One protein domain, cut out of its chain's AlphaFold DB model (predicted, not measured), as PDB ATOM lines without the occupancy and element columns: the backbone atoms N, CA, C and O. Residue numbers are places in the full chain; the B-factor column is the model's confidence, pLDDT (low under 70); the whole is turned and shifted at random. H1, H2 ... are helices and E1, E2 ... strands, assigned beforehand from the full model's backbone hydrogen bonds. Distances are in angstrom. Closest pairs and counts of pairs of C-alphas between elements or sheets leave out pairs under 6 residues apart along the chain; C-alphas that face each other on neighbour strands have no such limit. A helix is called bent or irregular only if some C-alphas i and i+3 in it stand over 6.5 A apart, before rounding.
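This is residues 182 to 269 of the 272 residues of an uncharacterized protein of Candidatus Woesearchaeota archaeon CG10_big_fil_rev_8_21_14_0_10_45_16 (UniProt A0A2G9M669). Two small two-stranded sheets lie edge to edge, E1 beside E3, and helices H2 and H3, side by side, cover one side of them, H2 over E1 and E2, H3 over E3 and E4. H1 sits out at the rim, near the last residues of H3. The printed part has 88 residues, with three named helices and four named strands in the order H1 E1 H2 E2 E3 E4 H3; E1 and E2 are parallel, E3 and E4 antiparallel. It is mixed, compact and rounded, with a radius of gyration of the C-alphas of 11.9 A and spans of 31 by 30 by 22 A.

Start at H1, residues 182 to 190, which is close to but not clearly touching H3, residues 257 to 267; their closest C-alphas, Ile 183 and Ala 267, are 6.0 A apart. Next, E1, residues 206 to 211, H2, residues 216 to 227, and E2, residues 232 to 236, form a strand-helix-strand unit, two parallel neighbour strands with a helix between, its crossover right-handed; find N 233 and O 207 at 2.7 A. E3, residues 245 to 247, and E4, residues 253 to 255, are a hairpin, with N 254 and O 246 at 2.9 A. The closest C-alphas of E1 and E3, Phe 209 and Leu 246, are 4.9 A apart. H2 and H3 touch, closest at the C-alphas of Pro 217 and Lys 257, 5.3 A, with a shallow tilt of 26 degrees, the same way. Every O i to N i+4 pair is within hydrogen-bond range in H2 and H3, and 3 of 5 in H1.

Find C-alpha 182 at (112.917, 97.433, 126.601); H1 runs 15.0 A and is irregular, but only just, C-alphas 186 and 189 being 6.6 A apart. E1 spans 14.7 A, H2 16.5 A and E2 13.4 A. H3 runs 15.0 A to C-alpha 267 at (109.926, 104.995, 123.743).

The C-alphas farthest apart, Glu 182 and Trp 214, are 33.5 A apart. The printed part has no cut; the link from H1 to E1 is long. Mean pLDDT of the printed part is 74.3, with residues 189 to 198 among those under 70.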
ATOM      1  N   GLU A 182     113.193  97.353 125.166       85.50
ATOM      2  CA  GLU A 182     112.917  97.433 126.601       85.50
ATOM      3  C   GLU A 182     111.489  97.919 126.890       85.50
ATOM      4  O   GLU A 182     110.714  97.234 127.563       85.50
ATOM      5  N   ILE A 183     111.114  99.077 126.338       84.69
ATOM      6  CA  ILE A 183     109.791  99.664 126.565       84.69
ATOM      7  C   ILE A 183     108.729  98.804 125.884       84.69
ATOM      8  O   ILE A 183     107.713  98.472 126.496       84.69
ATOM      9  N   TYR A 184     108.998  98.347 124.663       83.31
ATOM     10  CA  TYR A 184     108.086  97.501 123.910       83.31
ATOM     11  C   TYR A 184     107.750  96.191 124.634       83.31
ATOM     12  O   TYR A 184     106.579  95.828 124.719       83.31
ATOM     13  N   GLN A 185     108.736  95.486 125.200       81.62
ATOM     14  CA  GLN A 185     108.473  94.260 125.961       81.62
ATOM     15  C   GLN A 185     107.760  94.541 127.285       81.62
ATOM     16  O   GLN A 185     106.875  93.775 127.665       81.62
ATOM     17  N   SER A 186     108.084  95.647 127.961       79.06
ATOM     18  CA  SER A 186     107.430  96.004 129.227       79.06
ATOM     19  C   SER A 186     105.929  96.293 129.072       79.06
ATOM     20  O   SER A 186     105.135  95.975 129.955       79.06
ATOM     21  N   GLU A 187     105.522  96.806 127.911       77.69
ATOM     22  CA  GLU A 187     104.132  97.155 127.600       77.69
ATOM     23  C   GLU A 187     103.314  95.964 127.057       77.69
ATOM     24  O   GLU A 187     102.085  96.020 126.964       77.69
ATOM     25  N   ARG A 188     103.969  94.828 126.776       70.56
ATOM     26  CA  ARG A 188     103.339  93.601 126.254       70.56
ATOM     27  C   ARG A 188     102.386  92.920 127.237       70.56
ATOM     28  O   ARG A 188     101.486  92.190 126.819       70.56
ATOM     29  N   LEU A 189     102.546  93.166 128.536       61.69
ATOM     30  CA  LEU A 189     101.796  92.505 129.612       61.69
ATOM     31  C   LEU A 189     100.295  92.864 129.656       61.69
ATOM     32  O   LEU A 189      99.535  92.239 130.395       61.69
ATOM     33  N   LEU A 190      99.843  93.836 128.855       58.06
ATOM     34  CA  LEU A 190      98.436  94.247 128.763       58.06
ATOM     35  C   LEU A 190      97.635  93.528 127.658       58.06
ATOM     36  O   LEU A 190      96.438  93.783 127.504       58.06
ATOM     37  N   GLN A 191      98.244  92.611 126.897       53.00
ATOM     38  CA  GLN A 191      97.524  91.860 125.863       53.00
ATOM     39  C   GLN A 191      96.430  90.954 126.457       53.00
ATOM     40  O   GLN A 191      96.694  90.119 127.316       53.00
ATOM     41  N   GLY A 192      95.195  91.093 125.958       52.47
ATOM     42  CA  GLY A 192      94.064  90.218 126.299       52.47
ATOM     43  C   GLY A 192      93.113  90.738 127.381       52.47
ATOM     44  O   GLY A 192      92.145  90.050 127.701       52.47
ATOM     45  N   LYS A 193      93.330  91.942 127.929       53.47
ATOM     46  CA  LYS A 193      92.352  92.586 128.822       53.47
ATOM     47  C   LYS A 193      91.302  93.365 128.015       53.47
ATOM     48  O   LYS A 193      91.663  93.982 127.013       53.47
ATOM     49  N   PRO A 194      90.019  93.342 128.430       52.12
ATOM     50  CA  PRO A 194      88.924  93.948 127.671       52.12
ATOM     51  C   PRO A 194      89.097  95.456 127.478       52.12
ATOM     52  O   PRO A 194      88.672  95.958 126.450       52.12
ATOM     53  N   GLU A 195      89.759  96.144 128.410       55.41
ATOM     54  CA  GLU A 195      90.261  97.516 128.291       55.41
ATOM     55  C   GLU A 195      91.002  97.889 129.591       55.41
ATOM     56  O   GLU A 195      90.689  97.332 130.652       55.41
ATOM     57  N   PRO A 196      91.938  98.854 129.558       52.66
ATOM     58  CA  PRO A 196      92.450  99.553 128.376       52.66
ATOM     59  C   PRO A 196      93.438  98.700 127.560       52.66
ATOM     60  O   PRO A 196      94.235  97.948 128.122       52.66
ATOM     61  N   ARG A 197      93.387  98.830 126.224       62.66
ATOM     62  CA  ARG A 197      94.431  98.308 125.323       62.66
ATOM     63  C   ARG A 197      95.728  99.063 125.631       62.66
ATOM     64  O   ARG A 197      95.682 100.287 125.749       62.66
ATOM     65  N   GLY A 198      96.837  98.344 125.814       67.62
ATOM     66  CA  GLY A 198      98.140  98.952 126.101       67.62
ATOM     67  C   GLY A 198      98.621  99.891 124.990       67.62
ATOM     68  O   GLY A 198      98.078  99.894 123.885       67.62
ATOM     69  N   VAL A 199      99.666 100.665 125.283       85.12
ATOM     70  CA  VAL A 199     100.205 101.726 124.414       85.12
ATOM     71  C   VAL A 199     100.771 101.230 123.077       85.12
ATOM     72  O   VAL A 199     100.976 102.036 122.175       85.12
ATOM     73  N   PHE A 200     100.980  99.922 122.895       84.38
ATOM     74  CA  PHE A 200     101.380  99.343 121.610       84.38
ATOM     75  C   PHE A 200     100.469  98.198 121.166       84.38
ATOM     76  O   PHE A 200     100.194  97.250 121.905       84.38
ATOM     77  N   ASP A 201     100.086  98.220 119.893       74.56
ATOM     78  CA  ASP A 201      99.527  97.066 119.207       74.56
ATOM     79  C   ASP A 201     100.669  96.170 118.713       74.56
ATOM     80  O   ASP A 201     101.402  96.497 117.778       74.56
ATOM     81  N   HIS A 202     100.844  95.002 119.333       73.31
ATOM     82  CA  HIS A 202     101.965  94.137 118.970       73.31
ATOM     83  C   HIS A 202     101.810  93.412 117.633       73.31
ATOM     84  O   HIS A 202     102.813  92.904 117.113       73.31
ATOM     85  N   LYS A 203     100.592  93.358 117.083       71.94
ATOM     86  CA  LYS A 203     100.320  92.754 115.778       71.94
ATOM     87  C   LYS A 203     100.681  93.732 114.666       71.94
ATOM     88  O   LYS A 203     101.385  93.346 113.737       71.94
ATOM     89  N   THR A 204     100.228  94.980 114.770       67.44
ATOM     90  CA  THR A 204     100.435  96.006 113.731       67.44
ATOM     91  C   THR A 204     101.690  96.855 113.951       67.44
ATOM     92  O   THR A 204     102.153  97.516 113.019       67.44
ATOM     93  N   LYS A 205     102.289  96.772 115.149       69.88
ATOM     94  CA  LYS A 205     103.413  97.605 115.612       69.88
ATOM     95  C   LYS A 205     103.056  99.094 115.686       69.88
ATOM     96  O   LYS A 205     103.913  99.947 115.481       69.88
ATOM     97  N   GLU A 206     101.791  99.398 115.953       75.44
ATOM     98  CA  GLU A 206     101.287 100.764 116.103       75.44
ATOM     99  C   GLU A 206     101.355 101.203 117.567       75.44
ATOM    100  O   GLU A 206     101.026 100.427 118.461       75.44
ATOM    101  N   LEU A 207     101.736 102.453 117.818       83.81
ATOM    102  CA  LEU A 207     101.468 103.128 119.085       83.81
ATOM    103  C   LEU A 207      99.982 103.488 119.167       83.81
ATOM    104  O   LEU A 207      99.435 104.053 118.229       83.81
ATOM    105  N   VAL A 208      99.319 103.190 120.275       81.44
ATOM    106  CA  VAL A 208      97.893 103.458 120.469       81.44
ATOM    107  C   VAL A 208      97.730 104.589 121.476       81.44
ATOM    108  O   VAL A 208      98.176 104.473 122.618       81.44
ATOM    109  N   PHE A 209      97.070 105.670 121.066       83.38
ATOM    110  CA  PHE A 209      96.678 106.759 121.960       83.38
ATOM    111  C   PHE A 209      95.186 107.053 121.818       83.38
ATOM    112  O   PHE A 209      94.593 106.766 120.782       83.38
ATOM    113  N   TYR A 210      94.571 107.604 122.860       81.62
ATOM    114  CA  TYR A 210      93.166 107.996 122.839       81.62
ATOM    115  C   TYR A 210      93.055 109.498 122.582       81.62
ATOM    116  O   TYR A 210      93.713 110.295 123.257       81.62
ATOM    117  N   GLY A 211      92.235 109.872 121.606       75.31
ATOM    118  CA  GLY A 211      92.157 111.223 121.062       75.31
ATOM    119  C   GLY A 211      90.815 111.535 120.400       75.31
ATOM    120  O   GLY A 211      89.890 110.720 120.413       75.31
ATOM    121  N   THR A 212      90.691 112.756 119.879       62.66
ATOM    122  CA  THR A 212      89.532 113.203 119.097       62.66
ATOM    123  C   THR A 212      89.906 114.344 118.148       62.66
ATOM    124  O   THR A 212      90.836 115.112 118.404       62.66
ATOM    125  N   GLU A 213      89.139 114.494 117.069       51.75
ATOM    126  CA  GLU A 213      89.452 115.371 115.939       51.75
ATOM    127  C   GLU A 213      89.471 116.854 116.269       51.75
ATOM    128  O   GLU A 213      90.260 117.610 115.707       51.75
ATOM    129  N   TRP A 214      88.671 117.259 117.248       52.19
ATOM    130  CA  TRP A 214      88.578 118.650 117.685       52.19
ATOM    131  C   TRP A 214      89.559 118.985 118.821       52.19
ATOM    132  O   TRP A 214      89.600 120.112 119.310       52.19
ATOM    133  N   CYS A 215      90.368 118.016 119.259       61.62
ATOM    134  CA  CYS A 215      91.363 118.195 120.307       61.62
ATOM    135  C   CYS A 215      92.690 118.670 119.694       61.62
ATOM    136  O   CYS A 215      93.495 117.883 119.193       61.62
ATOM    137  N   HIS A 216      92.951 119.980 119.773       63.62
ATOM    138  CA  HIS A 216      94.227 120.569 119.338       63.62
ATOM    139  C   HIS A 216      95.466 119.841 119.903       63.62
ATOM    140  O   HIS A 216      96.376 119.547 119.129       63.62
ATOM    141  N   PRO A 217      95.525 119.477 121.200       69.00
ATOM    142  CA  PRO A 217      96.671 118.736 121.724       69.00
ATOM    143  C   PRO A 217      96.821 117.322 121.126       69.00
ATOM    144  O   PRO A 217      97.940 116.848 120.960       69.00
ATOM    145  N   CYS A 218      95.721 116.662 120.751       70.12
ATOM    146  CA  CYS A 218      95.722 115.359 120.078       70.12
ATOM    147  C   CYS A 218      96.300 115.475 118.661       70.12
ATOM    148  O   CYS A 218      97.111 114.650 118.238       70.12
ATOM    149  N   THR A 219      95.948 116.564 117.972       60.62
ATOM    150  CA  THR A 219      96.516 116.913 116.668       60.62
ATOM    151  C   THR A 219      98.036 117.054 116.748       60.62
ATOM    152  O   THR A 219      98.762 116.440 115.969       60.62
ATOM    153  N   ASP A 220      98.553 117.790 117.728       63.84
ATOM    154  CA  ASP A 220     100.001 117.962 117.860       63.84
ATOM    155  C   ASP A 220     100.745 116.627 118.105       63.84
ATOM    156  O   ASP A 220     101.824 116.412 117.548       63.84
ATOM    157  N   VAL A 221     100.172 115.709 118.896       71.88
ATOM    158  CA  VAL A 221     100.743 114.367 119.140       71.88
ATOM    159  C   VAL A 221     100.813 113.557 117.845       71.88
ATOM    160  O   VAL A 221     101.863 113.001 117.509       71.88
ATOM    161  N   ALA A 222      99.719 113.506 117.087       65.56
ATOM    162  CA  ALA A 222      99.685 112.773 115.828       65.56
ATOM    163  C   ALA A 222     100.653 113.386 114.795       65.56
ATOM    164  O   ALA A 222     101.389 112.656 114.127       65.56
ATOM    165  N   MET A 223     100.761 114.718 114.738       58.78
ATOM    166  CA  MET A 223     101.765 115.409 113.917       58.78
ATOM    167  C   MET A 223     103.198 115.023 114.298       58.78
ATOM    168  O   MET A 223     104.039 114.817 113.419       58.78
ATOM    169  N   PHE A 224     103.488 114.900 115.594       70.56
ATOM    170  CA  PHE A 224     104.794 114.465 116.077       70.56
ATOM    171  C   PHE A 224     105.115 113.021 115.655       70.56
ATOM    172  O   PHE A 224     106.173 112.775 115.073       70.56
ATOM    173  N   LEU A 225     104.189 112.080 115.861       71.62
ATOM    174  CA  LEU A 225     104.351 110.667 115.477       71.62
ATOM    175  C   LEU A 225     104.621 110.513 113.973       71.62
ATOM    176  O   LEU A 225     105.529 109.786 113.557       71.62
ATOM    177  N   ILE A 226     103.899 111.274 113.150       63.56
ATOM    178  CA  ILE A 226     104.117 111.340 111.702       63.56
ATOM    179  C   ILE A 226     105.505 111.897 111.382       63.56
ATOM    180  O   ILE A 226     106.237 111.336 110.554       63.56
ATOM    181  N   LYS A 227     105.876 113.011 112.027       63.91
ATOM    182  CA  LYS A 227     107.162 113.674 111.802       63.91
ATOM    183  C   LYS A 227     108.323 112.717 112.040       63.91
ATOM    184  O   LYS A 227     109.278 112.741 111.256       63.91
ATOM    185  N   GLU A 228     108.181 111.874 113.056       72.81
ATOM    186  CA  GLU A 228     109.178 110.921 113.519       72.81
ATOM    187  C   GLU A 228     109.074 109.533 112.889       72.81
ATOM    188  O   GLU A 228     109.841 108.656 113.272       72.81
ATOM    189  N   LYS A 229     108.218 109.324 111.873       69.19
ATOM    190  CA  LYS A 229     108.085 108.020 111.194       69.19
ATOM    191  C   LYS A 229     107.690 106.907 112.170       69.19
ATOM    192  O   LYS A 229     108.219 105.798 112.111       69.19
ATOM    193  N   ILE A 230     106.742 107.192 113.055       70.88
ATOM    194  CA  ILE A 230     106.203 106.238 114.022       70.88
ATOM    195  C   ILE A 230     104.809 105.811 113.566       70.88
ATOM    196  O   ILE A 230     103.972 106.651 113.245       70.88
ATOM    197  N   ARG A 231     104.556 104.499 113.524       69.12
ATOM    198  CA  ARG A 231     103.212 103.968 113.265       69.12
ATOM    199  C   ARG A 231     102.346 104.180 114.492       69.12
ATOM    200  O   ARG A 231     102.783 103.866 115.598       69.12
ATOM    201  N   PHE A 232     101.126 104.661 114.304       70.12
ATOM    202  CA  PHE A 232     100.210 104.890 115.408       70.12
ATOM    203  C   PHE A 232      98.750 104.705 114.998       70.12
ATOM    204  O   PHE A 232      98.414 104.743 113.815       70.12
ATOM    205  N   ARG A 233      97.900 104.526 116.004       71.44
ATOM    206  CA  ARG A 233      96.447 104.461 115.926       71.44
ATOM    207  C   ARG A 233      95.864 105.372 116.999       71.44
ATOM    208  O   ARG A 233      96.278 105.318 118.156       71.44
ATOM    209  N   GLU A 234      94.911 106.197 116.599       72.94
ATOM    210  CA  GLU A 234      94.143 107.044 117.507       72.94
ATOM    211  C   GLU A 234      92.782 106.386 117.748       72.94
ATOM    212  O   GLU A 234      92.026 106.131 116.810       72.94
ATOM    213  N   GLU A 235      92.494 106.057 119.002       73.62
ATOM    214  CA  GLU A 235      91.227 105.466 119.433       73.62
ATOM    215  C   GLU A 235      90.340 106.562 120.045       73.62
ATOM    216  O   GLU A 235      90.828 107.483 120.700       73.62
ATOM    217  N   ASN A 236      89.022 106.473 119.856       67.56
ATOM    218  CA  ASN A 236      88.106 107.461 120.431       67.56
ATOM    219  C   ASN A 236      88.069 107.366 121.961       67.56
ATOM    220  O   ASN A 236      88.183 106.284 122.541       67.56
ATOM    221  N   GLU A 237      87.876 108.521 122.592       62.81
ATOM    222  CA  GLU A 237      87.860 108.703 124.039       62.81
ATOM    223  C   GLU A 237      87.006 107.648 124.769       62.81
ATOM    224  O   GLU A 237      85.811 107.482 124.518       62.81
ATOM    225  N   THR A 238      87.630 106.937 125.710       58.19
ATOM    226  CA  THR A 238      86.951 106.073 126.682       58.19
ATOM    227  C   THR A 238      86.982 106.767 128.040       58.19
ATOM    228  O   THR A 238      88.027 107.280 128.410       58.19
ATOM    229  N   ARG A 239      85.845 106.805 128.756       59.03
ATOM    230  CA  ARG A 239      85.570 107.081 130.199       59.03
ATOM    231  C   ARG A 239      86.386 108.096 131.043       59.03
ATOM    232  O   ARG A 239      86.000 108.326 132.183       59.03
ATOM    233  N   TYR A 240      87.475 108.686 130.562       67.00
ATOM    234  CA  TYR A 240      88.417 109.505 131.334       67.00
ATOM    235  C   TYR A 240      88.183 111.015 131.166       67.00
ATOM    236  O   TYR A 240      88.774 111.795 131.909       67.00
ATOM    237  N   GLY A 241      87.314 111.419 130.230       68.12
ATOM    238  CA  GLY A 241      86.821 112.794 130.072       68.12
ATOM    239  C   GLY A 241      87.885 113.841 129.724       68.12
ATOM    240  O   GLY A 241      87.666 115.027 129.969       68.12
ATOM    241  N   ARG A 242      89.050 113.409 129.229       74.62
ATOM    242  CA  ARG A 242      90.102 114.272 128.688       74.62
ATOM    243  C   ARG A 242      90.912 113.531 127.625       74.62
ATOM    244  O   ARG A 242      91.104 112.325 127.720       74.62
ATOM    245  N   ALA A 243      91.469 114.274 126.676       76.75
ATOM    246  CA  ALA A 243      92.353 113.777 125.626       76.75
ATOM    247  C   ALA A 243      93.455 114.820 125.323       76.75
ATOM    248  O   ALA A 243      93.231 116.011 125.564       76.75
ATOM    249  N   PRO A 244      94.634 114.428 124.798       84.25
ATOM    250  CA  PRO A 244      95.062 113.072 124.466       84.25
ATOM    251  C   PRO A 244      95.475 112.264 125.700       84.25
ATOM    252  O   PRO A 244      95.878 112.825 126.725       84.25
ATOM    253  N   ILE A 245      95.387 110.940 125.573       87.25
ATOM    254  CA  ILE A 245      95.789 109.974 126.600       87.25
ATOM    255  C   ILE A 245      96.646 108.860 125.997       87.25
ATOM    256  O   ILE A 245      96.285 108.289 124.968       87.25
ATOM    257  N   LEU A 246      97.701 108.453 126.707       88.12
ATOM    258  CA  LEU A 246      98.298 107.123 126.561       88.12
ATOM    259  C   LEU A 246      97.974 106.262 127.779       88.12
ATOM    260  O   LEU A 246      97.981 106.739 128.913       88.12
ATOM    261  N   VAL A 247      97.736 104.973 127.544       84.12
ATOM    262  CA  VAL A 247      97.603 103.989 128.618       84.12
ATOM    263  C   VAL A 247      98.811 103.067 128.589       84.12
ATOM    264  O   VAL A 247      98.938 102.213 127.715       84.12
ATOM    265  N   THR A 248      99.682 103.258 129.566       81.88
ATOM    266  CA  THR A 248     100.946 102.543 129.729       81.88
ATOM    267  C   THR A 248     100.861 101.591 130.921       81.88
ATOM    268  O   THR A 248     100.096 101.807 131.867       81.88
ATOM    269  N   HIS A 249     101.652 100.527 130.896       77.06
ATOM    270  CA  HIS A 249     101.803  99.622 132.023       77.06
ATOM    271  C   HIS A 249     102.695 100.229 133.110       77.06
ATOM    272  O   HIS A 249     102.384 100.084 134.293       77.06
ATOM    273  N   GLN A 250     103.769 100.924 132.717       73.75
ATOM    274  CA  GLN A 250     104.748 101.490 133.653       73.75
ATOM    275  C   GLN A 250     104.248 102.746 134.377       73.75
ATOM    276  O   GLN A 250     104.430 102.882 135.585       73.75
ATOM    277  N   GLU A 251     103.644 103.673 133.636       74.88
ATOM    278  CA  GLU A 251     103.332 105.032 134.106       74.88
ATOM    279  C   GLU A 251     101.818 105.211 134.343       74.88
ATOM    280  O   GLU A 251     101.356 106.264 134.779       74.88
ATOM    281  N   GLY A 252     101.022 104.164 134.095       81.88
ATOM    282  CA  GLY A 252      99.569 104.221 134.162       81.88
ATOM    283  C   GLY A 252      99.008 105.074 133.029       81.88
ATOM    284  O   GLY A 252      99.288 104.827 131.854       81.88
ATOM    285  N   ILE A 253      98.187 106.067 133.363       85.25
ATOM    286  CA  ILE A 253      97.570 106.940 132.364       85.25
ATOM    287  C   ILE A 253      98.397 108.222 132.231       85.25
ATOM    288  O   ILE A 253      98.466 109.013 133.172       85.25
ATOM    289  N   VAL A 254      98.978 108.434 131.051       88.06
ATOM    290  CA  VAL A 254      99.716 109.655 130.702       88.06
ATOM    291  C   VAL A 254      98.758 110.612 130.007       88.06
ATOM    292  O   VAL A 254      98.056 110.226 129.068       88.06
ATOM    293  N   PHE A 255      98.717 111.855 130.476       87.50
ATOM    294  CA  PHE A 255      97.805 112.887 129.994       87.50
ATOM    295  C   PHE A 255      98.581 114.098 129.522       87.50
ATOM    296  O   PHE A 255      99.564 114.462 130.156       87.50
ATOM    297  N   GLY A 256      98.048 114.769 128.505       84.44
ATOM    298  CA  GLY A 256      98.638 116.000 128.001       84.44
ATOM    299  C   GLY A 256      99.619 115.734 126.869       84.44
ATOM    300  O   GLY A 256     100.242 114.681 126.767       84.44
ATOM    301  N   LYS A 257      99.684 116.689 125.943       84.31
ATOM    302  CA  LYS A 257     100.512 116.573 124.742       84.31
ATOM    303  C   LYS A 257     101.987 116.418 125.093       84.31
ATOM    304  O   LYS A 257     102.654 115.587 124.487       84.31
ATOM    305  N   ASP A 258     102.488 117.252 125.996       91.88
ATOM    306  CA  ASP A 258     103.924 117.373 126.233       91.88
ATOM    307  C   ASP A 258     104.452 116.099 126.905       91.88
ATOM    308  O   ASP A 258     105.426 115.511 126.443       91.88
ATOM    309  N   GLU A 259     103.714 115.578 127.883       92.81
ATOM    310  CA  GLU A 259     104.000 114.323 128.574       92.81
ATOM    311  C   GLU A 259     103.925 113.118 127.629       92.81
ATOM    312  O   GLU A 259     104.771 112.223 127.673       92.81
ATOM    313  N   ILE A 260     102.937 113.099 126.732       92.62
ATOM    314  CA  ILE A 260     102.802 112.050 125.717       92.62
ATOM    315  C   ILE A 260     103.956 112.104 124.713       92.62
ATOM    316  O   ILE A 260     104.522 111.065 124.379       92.62
ATOM    317  N   ILE A 261     104.340 113.293 124.241       91.94
ATOM    318  CA  ILE A 261     105.488 113.457 123.341       91.94
ATOM    319  C   ILE A 261     106.780 113.027 124.036       91.94
ATOM    320  O   ILE A 261     107.594 112.343 123.417       91.94
ATOM    321  N   ASP A 262     106.959 113.358 125.311       93.69
ATOM    322  CA  ASP A 262     108.126 112.937 126.084       93.69
ATOM    323  C   ASP A 262     108.170 111.417 126.276       93.69
ATOM    324  O   ASP A 262     109.229 110.806 126.087       93.69
ATOM    325  N   PHE A 263     107.021 110.783 126.536       93.25
ATOM    326  CA  PHE A 263     106.912 109.325 126.528       93.25
ATOM    327  C   PHE A 263     107.315 108.750 125.166       93.25
ATOM    328  O   PHE A 263     108.126 107.828 125.107       93.25
ATOM    329  N   ILE A 264     106.808 109.301 124.059       93.00
ATOM    330  CA  ILE A 264     107.141 108.831 122.707       93.00
ATOM    331  C   ILE A 264     108.641 108.998 122.436       93.00
ATOM    332  O   ILE A 264     109.279 108.088 121.907       93.00
ATOM    333  N   LYS A 265     109.242 110.128 122.823       94.31
ATOM    334  CA  LYS A 265     110.682 110.348 122.652       94.31
ATOM    335  C   LYS A 265     111.497 109.292 123.385       94.31
ATOM    336  O   LYS A 265     112.397 108.701 122.790       94.31
ATOM    337  N   LYS A 266     111.142 109.001 124.637       92.38
ATOM    338  CA  LYS A 266     111.751 107.930 125.434       92.38
ATOM    339  C   LYS A 266     111.535 106.560 124.778       92.38
ATOM    340  O   LYS A 266     112.492 105.817 124.587       92.38
ATOM    341  N   ALA A 267     110.305 106.259 124.365       91.19
ATOM    342  CA  ALA A 267     109.926 104.995 123.743       91.19
ATOM    343  C   ALA A 267     110.642 104.725 122.419       91.19
ATOM    344  O   ALA A 267     110.867 103.569 122.098       91.19
ATOM    345  N   TYR A 268     111.026 105.749 121.658       91.88
ATOM    346  CA  TYR A 268     111.643 105.597 120.335       91.88
ATOM    347  C   TYR A 268     113.099 106.090 120.271       91.88
ATOM    348  O   TYR A 268     113.640 106.248 119.174       91.88
ATOM    349  N   ASN A 269     113.743 106.313 121.425       92.31
ATOM    350  CA  ASN A 269     115.115 106.829 121.540       92.31
ATOM    351  C   ASN A 269     115.344 108.117 120.723       92.31
ATOM    352  O   ASN A 269     116.331 108.253 119.994       92.31
TER     353      ASN A 269